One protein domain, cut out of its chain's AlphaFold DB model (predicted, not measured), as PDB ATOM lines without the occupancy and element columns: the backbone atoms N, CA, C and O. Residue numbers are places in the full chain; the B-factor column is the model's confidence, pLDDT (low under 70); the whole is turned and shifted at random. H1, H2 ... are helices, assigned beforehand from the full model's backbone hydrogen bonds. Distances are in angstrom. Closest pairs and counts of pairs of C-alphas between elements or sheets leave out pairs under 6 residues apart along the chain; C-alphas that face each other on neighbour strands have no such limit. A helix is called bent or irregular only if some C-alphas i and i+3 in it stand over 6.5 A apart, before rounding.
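This is residues 40 to 90 of the 605 residues of the protein "Hypothetical protein" of Symbiodinium sp. CCMP2592 (UniProt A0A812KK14). Five short helices make a small rounded ball, with the hairpin of H1 and H2 on one side, the touching pair H3 and H5 on another, and H4 at the end away from H1. The 51 printed residues include five named helices, H1 to H5 in chain order, and no named strand: all helix. It is compact, radius of gyration of the C-alphas 9.1 A, spanning 22 by 20 by 17 A.

H1, residues 40 to 47, 10.4 A long, begins at C-alpha 40 (8.754, -21.466, -3.480). H2, residues 50 to 59, 14.4 A, is irregular: C-alphas 52 and 55 are 7.3 A apart. H3 is residues 65 to 70, 8.9 A, and H4 residues 72 to 77, 8.8 A. H5, residues 82 to 89, 10.4 A, ends at C-alpha 89 (9.386, -9.293, -11.469).

H1 and H2 touch, closest C-alphas Val 45 and Ser 51, 6.6 A, at a steep tilt of 39 degrees, opposite ways. H3 and H5 touch, closest C-alphas Thr 65 and Leu 89, 6.1 A. H4 and H5 are close but not clearly touching, closest C-alphas Leu 76 and Glu 82, 6.3 A. H1 and H4 are apart. Each O i to N i+4 pair is within hydrogen-bond range in H1, H3, H4 and H5; 4 of 6 in H2.

The C-alphas farthest apart, Asp 40 and Glu 77, are 24.9 A apart. The printed part has no cut, its four links are tight, and no printed residue is under 70 in pLDDT.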
ATOM      1  N   ASP A  40       9.402 -22.696  -3.947       75.25
ATOM      2  CA  ASP A  40       8.754 -21.466  -3.480       75.25
ATOM      3  C   ASP A  40       8.530 -20.501  -4.643       75.25
ATOM      4  O   ASP A  40       7.419 -20.021  -4.822       75.25
ATOM      5  N   PHE A  41       9.516 -20.340  -5.531       82.75
ATOM      6  CA  PHE A  41       9.348 -19.566  -6.762       82.75
ATOM      7  C   PHE A  41       8.155 -20.056  -7.605       82.75
ATOM      8  O   PHE A  41       7.320 -19.252  -8.016       82.75
ATOM      9  N   PHE A  42       8.003 -21.369  -7.826       84.00
ATOM     10  CA  PHE A  42       6.839 -21.879  -8.565       84.00
ATOM     11  C   PHE A  42       5.514 -21.761  -7.791       84.00
ATOM     12  O   PHE A  42       4.457 -21.676  -8.419       84.00
ATOM     13  N   ARG A  43       5.546 -21.694  -6.453       80.62
ATOM     14  CA  ARG A  43       4.376 -21.373  -5.616       80.62
ATOM     15  C   ARG A  43       3.946 -19.917  -5.816       80.62
ATOM     16  O   ARG A  43       2.756 -19.657  -5.974       80.62
ATOM     17  N   ASP A  44       4.907 -19.000  -5.879       78.50
ATOM     18  CA  ASP A  44       4.667 -17.576  -6.120       78.50
ATOM     19  C   ASP A  44       4.124 -17.346  -7.541       78.50
ATOM     20  O   ASP A  44       3.098 -16.683  -7.704       78.50
ATOM     21  N   VAL A  45       4.710 -17.998  -8.557       82.38
ATOM     22  CA  VAL A  45       4.193 -18.011  -9.943       82.38
ATOM     23  C   VAL A  45       2.753 -18.530  -9.998       82.38
ATOM     24  O   VAL A  45       1.916 -17.933 -10.673       82.38
ATOM     25  N   ALA A  46       2.434 -19.613  -9.280       82.19
ATOM     26  CA  ALA A  46       1.068 -20.130  -9.203       82.19
ATOM     27  C   ALA A  46       0.105 -19.140  -8.517       82.19
ATOM     28  O   ALA A  46      -1.038 -18.998  -8.953       82.19
ATOM     29  N   SER A  47       0.565 -18.419  -7.486       77.25
ATOM     30  CA  SER A  47      -0.230 -17.398  -6.784       77.25
ATOM     31  C   SER A  47      -0.544 -16.173  -7.655       77.25
ATOM     32  O   SER A  47      -1.627 -15.604  -7.541       77.25
ATOM     33  N   ALA A  48       0.342 -15.840  -8.600       78.12
ATOM     34  CA  ALA A  48       0.125 -14.836  -9.646       78.12
ATOM     35  C   ALA A  48      -0.777 -15.337 -10.802       78.12
ATOM     36  O   ALA A  48      -0.852 -14.717 -11.859       78.12
ATOM     37  N   GLY A  49      -1.435 -16.495 -10.651       80.69
ATOM     38  CA  GLY A  49      -2.249 -17.120 -11.702       80.69
ATOM     39  C   GLY A  49      -1.437 -17.790 -12.820       80.69
ATOM     40  O   GLY A  49      -2.010 -18.312 -13.774       80.69
ATOM     41  N   GLY A  50      -0.107 -17.830 -12.707       85.44
ATOM     42  CA  GLY A  50       0.814 -18.308 -13.739       85.44
ATOM     43  C   GLY A  50       0.911 -19.825 -13.909       85.44
ATOM     44  O   GLY A  50       1.764 -20.290 -14.662       85.44
ATOM     45  N   SER A  51       0.063 -20.611 -13.238       86.44
ATOM     46  CA  SER A  51       0.156 -22.078 -13.159       86.44
ATOM     47  C   SER A  51       0.250 -22.784 -14.519       86.44
ATOM     48  O   SER A  51       0.996 -23.750 -14.652       86.44
ATOM     49  N   ALA A  52      -0.447 -22.281 -15.545       86.31
ATOM     50  CA  ALA A  52      -0.402 -22.830 -16.905       86.31
ATOM     51  C   ALA A  52       0.970 -22.667 -17.596       86.31
ATOM     52  O   ALA A  52       1.302 -23.427 -18.503       86.31
ATOM     53  N   TYR A  53       1.782 -21.705 -17.150       87.62
ATOM     54  CA  TYR A  53       3.060 -21.326 -17.760       87.62
ATOM     55  C   TYR A  53       4.281 -21.878 -17.012       87.62
ATOM     56  O   TYR A  53       5.406 -21.710 -17.480       87.62
ATOM     57  N   ILE A  54       4.090 -22.582 -15.888       85.50
ATOM     58  CA  ILE A  54       5.176 -23.185 -15.088       85.50
ATOM     59  C   ILE A  54       6.045 -24.126 -15.937       85.50
ATOM     60  O   ILE A  54       7.270 -24.083 -15.839       85.50
ATOM     61  N   ALA A  55       5.438 -24.925 -16.821       80.88
ATOM     62  CA  ALA A  55       6.175 -25.804 -17.731       80.88
ATOM     63  C   ALA A  55       7.033 -25.020 -18.746       80.88
ATOM     64  O   ALA A  55       8.160 -25.418 -19.034       80.88
ATOM     65  N   THR A  56       6.533 -23.886 -19.250       83.88
ATOM     66  CA  THR A  56       7.269 -22.990 -20.158       83.88
ATOM     67  C   THR A  56       8.432 -22.309 -19.434       83.88
ATOM     68  O   THR A  56       9.558 -22.346 -19.920       83.88
ATOM     69  N   LEU A  57       8.190 -21.769 -18.234       84.56
ATOM     70  CA  LEU A  57       9.218 -21.162 -17.381       84.56
ATOM     71  C   LEU A  57      10.341 -22.161 -17.058       84.56
ATOM     72  O   LEU A  57      11.514 -21.869 -17.287       84.56
ATOM     73  N   ALA A  58       9.990 -23.375 -16.621       84.31
ATOM     74  CA  ALA A  58      10.953 -24.440 -16.347       84.31
ATOM     75  C   ALA A  58      11.749 -24.856 -17.600       84.31
ATOM     76  O   ALA A  58      12.964 -25.033 -17.519       84.31
ATOM     77  N   ARG A  59      11.092 -24.962 -18.766       85.25
ATOM     78  CA  ARG A  59      11.731 -25.300 -20.053       85.25
ATOM     79  C   ARG A  59      12.799 -24.287 -20.479       85.25
ATOM     80  O   ARG A  59      13.788 -24.693 -21.082       85.25
ATOM     81  N   PHE A  60      12.616 -23.007 -20.160       83.44
ATOM     82  CA  PHE A  60      13.591 -21.944 -20.435       83.44
ATOM     83  C   PHE A  60      14.518 -21.634 -19.244       83.44
ATOM     84  O   PHE A  60      15.220 -20.630 -19.257       83.44
ATOM     85  N   GLY A  61      14.554 -22.487 -18.211       80.75
ATOM     86  CA  GLY A  61      15.447 -22.318 -17.056       80.75
ATOM     87  C   GLY A  61      15.065 -21.176 -16.106       80.75
ATOM     88  O   GLY A  61      15.809 -20.882 -15.170       80.75
ATOM     89  N   ALA A  62      13.898 -20.556 -16.295       87.81
ATOM     90  CA  ALA A  62      13.389 -19.462 -15.479       87.81
ATOM     91  C   ALA A  62      12.825 -19.991 -14.145       87.81
ATOM     92  O   ALA A  62      11.617 -20.073 -13.946       87.81
ATOM     93  N   ILE A  63      13.731 -20.396 -13.248       85.88
ATOM     94  CA  ILE A  63      13.445 -21.069 -11.963       85.88
ATOM     95  C   ILE A  63      13.569 -20.154 -10.729       85.88
ATOM     96  O   ILE A  63      13.505 -20.626  -9.594       85.88
ATOM     97  N   ASN A  64      13.813 -18.861 -10.945       84.38
ATOM     98  CA  ASN A  64      13.869 -17.807  -9.931       84.38
ATOM     99  C   ASN A  64      13.663 -16.425 -10.588       84.38
ATOM    100  O   ASN A  64      13.806 -16.281 -11.803       84.38
ATOM    101  N   THR A  65      13.349 -15.396  -9.794       81.94
ATOM    102  CA  THR A  65      13.061 -14.036 -10.290       81.94
ATOM    103  C   THR A  65      14.189 -13.416 -11.143       81.94
ATOM    104  O   THR A  65      13.863 -12.817 -12.167       81.94
ATOM    105  N   PRO A  66      15.493 -13.567 -10.816       82.06
ATOM    106  CA  PRO A  66      16.579 -13.204 -11.734       82.06
ATOM    107  C   PRO A  66      16.487 -13.900 -13.100       82.06
ATOM    108  O   PRO A  66      16.430 -13.221 -14.117       82.06
ATOM    109  N   ALA A  67      16.343 -15.227 -13.139       81.81
ATOM    110  CA  ALA A  67      16.275 -15.975 -14.396       81.81
ATOM    111  C   ALA A  67      15.046 -15.607 -15.257       81.81
ATOM    112  O   ALA A  67      15.120 -15.668 -16.482       81.81
ATOM    113  N   VAL A  68      13.934 -15.170 -14.649       85.00
ATOM    114  CA  VAL A  68      12.782 -14.588 -15.375       85.00
ATOM    115  C   VAL A  68      13.137 -13.249 -16.023       85.00
ATOM    116  O   VAL A  68      12.700 -12.985 -17.140       85.00
ATOM    117  N   ARG A  69      13.935 -12.407 -15.354       85.88
ATOM    118  CA  ARG A  69      14.403 -11.121 -15.894       85.88
ATOM    119  C   ARG A  69      15.343 -11.339 -17.073       85.88
ATOM    120  O   ARG A  69      15.160 -10.725 -18.117       85.88
ATOM    121  N   ASP A  70      16.298 -12.244 -16.904       83.00
ATOM    122  CA  ASP A  70      17.319 -12.540 -17.910       83.00
ATOM    123  C   ASP A  70      16.717 -13.250 -19.143       83.00
ATOM    124  O   ASP A  70      17.220 -13.103 -20.255       83.00
ATOM    125  N   SER A  71      15.590 -13.955 -18.967       85.94
ATOM    126  CA  SER A  71      14.867 -14.683 -20.028       85.94
ATOM    127  C   SER A  71      13.612 -13.960 -20.553       85.94
ATOM    128  O   SER A  71      12.860 -14.546 -21.333       85.94
ATOM    129  N   PHE A  72      13.345 -12.718 -20.126       89.50
ATOM    130  CA  PHE A  72      12.035 -12.056 -20.267       89.50
ATOM    131  C   PHE A  72      11.493 -12.043 -21.707       89.50
ATOM    132  O   PHE A  72      10.351 -12.436 -21.937       89.50
ATOM    133  N   ALA A  73      12.322 -11.655 -22.683       85.88
ATOM    134  CA  ALA A  73      11.928 -11.599 -24.093       85.88
ATOM    135  C   ALA A  73      11.573 -12.987 -24.660       85.88
ATOM    136  O   ALA A  73      10.527 -13.153 -25.279       85.88
ATOM    137  N   VAL A  74      12.387 -14.008 -24.365       87.25
ATOM    138  CA  VAL A  74      12.166 -15.388 -24.834       87.25
ATOM    139  C   VAL A  74      10.877 -15.970 -24.244       87.25
ATOM    140  O   VAL A  74      10.142 -16.681 -24.928       87.25
ATOM    141  N   LEU A  75      10.570 -15.653 -22.983       88.81
ATOM    142  CA  LEU A  75       9.328 -16.072 -22.329       88.81
ATOM    143  C   LEU A  75       8.096 -15.396 -22.952       88.81
ATOM    144  O   LEU A  75       7.087 -16.070 -23.168       88.81
ATOM    145  N   LEU A  76       8.193 -14.105 -23.289       91.19
ATOM    146  CA  LEU A  76       7.140 -13.355 -23.977       91.19
ATOM    147  C   LEU A  76       6.861 -13.934 -25.377       91.19
ATOM    148  O   LEU A  76       5.715 -14.231 -25.707       91.19
ATOM    149  N   GLU A  77       7.911 -14.178 -26.167       89.31
ATOM    150  CA  GLU A  77       7.833 -14.813 -27.495       89.31
ATOM    151  C   GLU A  77       7.229 -16.226 -27.442       89.31
ATOM    152  O   GLU A  77       6.531 -16.643 -28.364       89.31
ATOM    153  N   ASN A  78       7.443 -16.954 -26.342       88.94
ATOM    154  CA  ASN A  78       6.871 -18.282 -26.101       88.94
ATOM    155  C   ASN A  78       5.517 -18.236 -25.360       88.94
ATOM    156  O   ASN A  78       5.092 -19.228 -24.761       88.94
ATOM    157  N   GLY A  79       4.814 -17.102 -25.429       84.88
ATOM    158  CA  GLY A  79       3.409 -16.973 -25.043       84.88
ATOM    159  C   GLY A  79       3.143 -16.821 -23.545       84.88
ATOM    160  O   GLY A  79       1.990 -16.956 -23.132       84.88
ATOM    161  N   VAL A  80       4.160 -16.543 -22.721       90.00
ATOM    162  CA  VAL A  80       3.949 -16.164 -21.315       90.00
ATOM    163  C   VAL A  80       3.483 -14.698 -21.268       90.00
ATOM    164  O   VAL A  80       4.204 -13.833 -21.767       90.00
ATOM    165  N   PRO A  81       2.307 -14.372 -20.691       91.69
ATOM    166  CA  PRO A  81       1.769 -13.013 -20.734       91.69
ATOM    167  C   PRO A  81       2.680 -11.985 -20.057       91.69
ATOM    168  O   PRO A  81       3.143 -12.202 -18.937       91.69
ATOM    169  N   GLU A  82       2.856 -10.820 -20.685       89.25
ATOM    170  CA  GLU A  82       3.693  -9.733 -20.156       89.25
ATOM    171  C   GLU A  82       3.288  -9.336 -18.728       89.25
ATOM    172  O   GLU A  82       4.133  -9.237 -17.843       89.25
ATOM    173  N   GLY A  83       1.981  -9.209 -18.465       85.75
ATOM    174  CA  GLY A  83       1.459  -8.894 -17.132       85.75
ATOM    175  C   GLY A  83       1.815  -9.930 -16.057       85.75
ATOM    176  O   GLY A  83       2.012  -9.553 -14.905       85.75
ATOM    177  N   LEU A  84       1.965 -11.209 -16.421       87.12
ATOM    178  CA  LEU A  84       2.426 -12.256 -15.504       87.12
ATOM    179  C   LEU A  84       3.935 -12.130 -15.250       87.12
ATOM    180  O   LEU A  84       4.368 -12.182 -14.101       87.12
ATOM    181  N   LEU A  85       4.736 -11.911 -16.298       87.50
ATOM    182  CA  LEU A  85       6.178 -11.684 -16.159       87.50
ATOM    183  C   LEU A  85       6.465 -10.443 -15.296       87.50
ATOM    184  O   LEU A  85       7.305 -10.494 -14.400       87.50
ATOM    185  N   LEU A  86       5.721  -9.354 -15.501       87.50
ATOM    186  CA  LEU A  86       5.814  -8.132 -14.701       87.50
ATOM    187  C   LEU A  86       5.348  -8.331 -13.250       87.50
ATOM    188  O   LEU A  86       5.951  -7.745 -12.357       87.50
ATOM    189  N   GLN A  87       4.346  -9.178 -12.984       84.38
ATOM    190  CA  GLN A  87       3.968  -9.551 -11.611       84.38
ATOM    191  C   GLN A  87       5.054 -10.382 -10.913       84.38
ATOM    192  O   GLN A  87       5.354 -10.124  -9.752       84.38
ATOM    193  N   ILE A  88       5.690 -11.328 -11.614       83.38
ATOM    194  CA  ILE A  88       6.793 -12.137 -11.064       83.38
ATOM    195  C   ILE A  88       8.045 -11.275 -10.803       83.38
ATOM    196  O   ILE A  88       8.786 -11.531  -9.854       83.38
ATOM    197  N   LEU A  89       8.283 -10.249 -11.628       82.81
ATOM    198  CA  LEU A  89       9.386  -9.293 -11.469       82.81
ATOM    199  C   LEU A  89       9.079  -8.114 -10.533       82.81
ATOM    200  O   LEU A  89      10.001  -7.354 -10.209       82.81
ATOM    201  N   ALA A  90       7.828  -7.940 -10.101       79.06
ATOM    202  CA  ALA A  90       7.443  -6.857  -9.209       79.06
ATOM    203  C   ALA A  90       8.147  -6.999  -7.844       79.06
ATOM    204  O   ALA A  90       8.270  -8.109  -7.317       79.06
TER     205      ALA A  90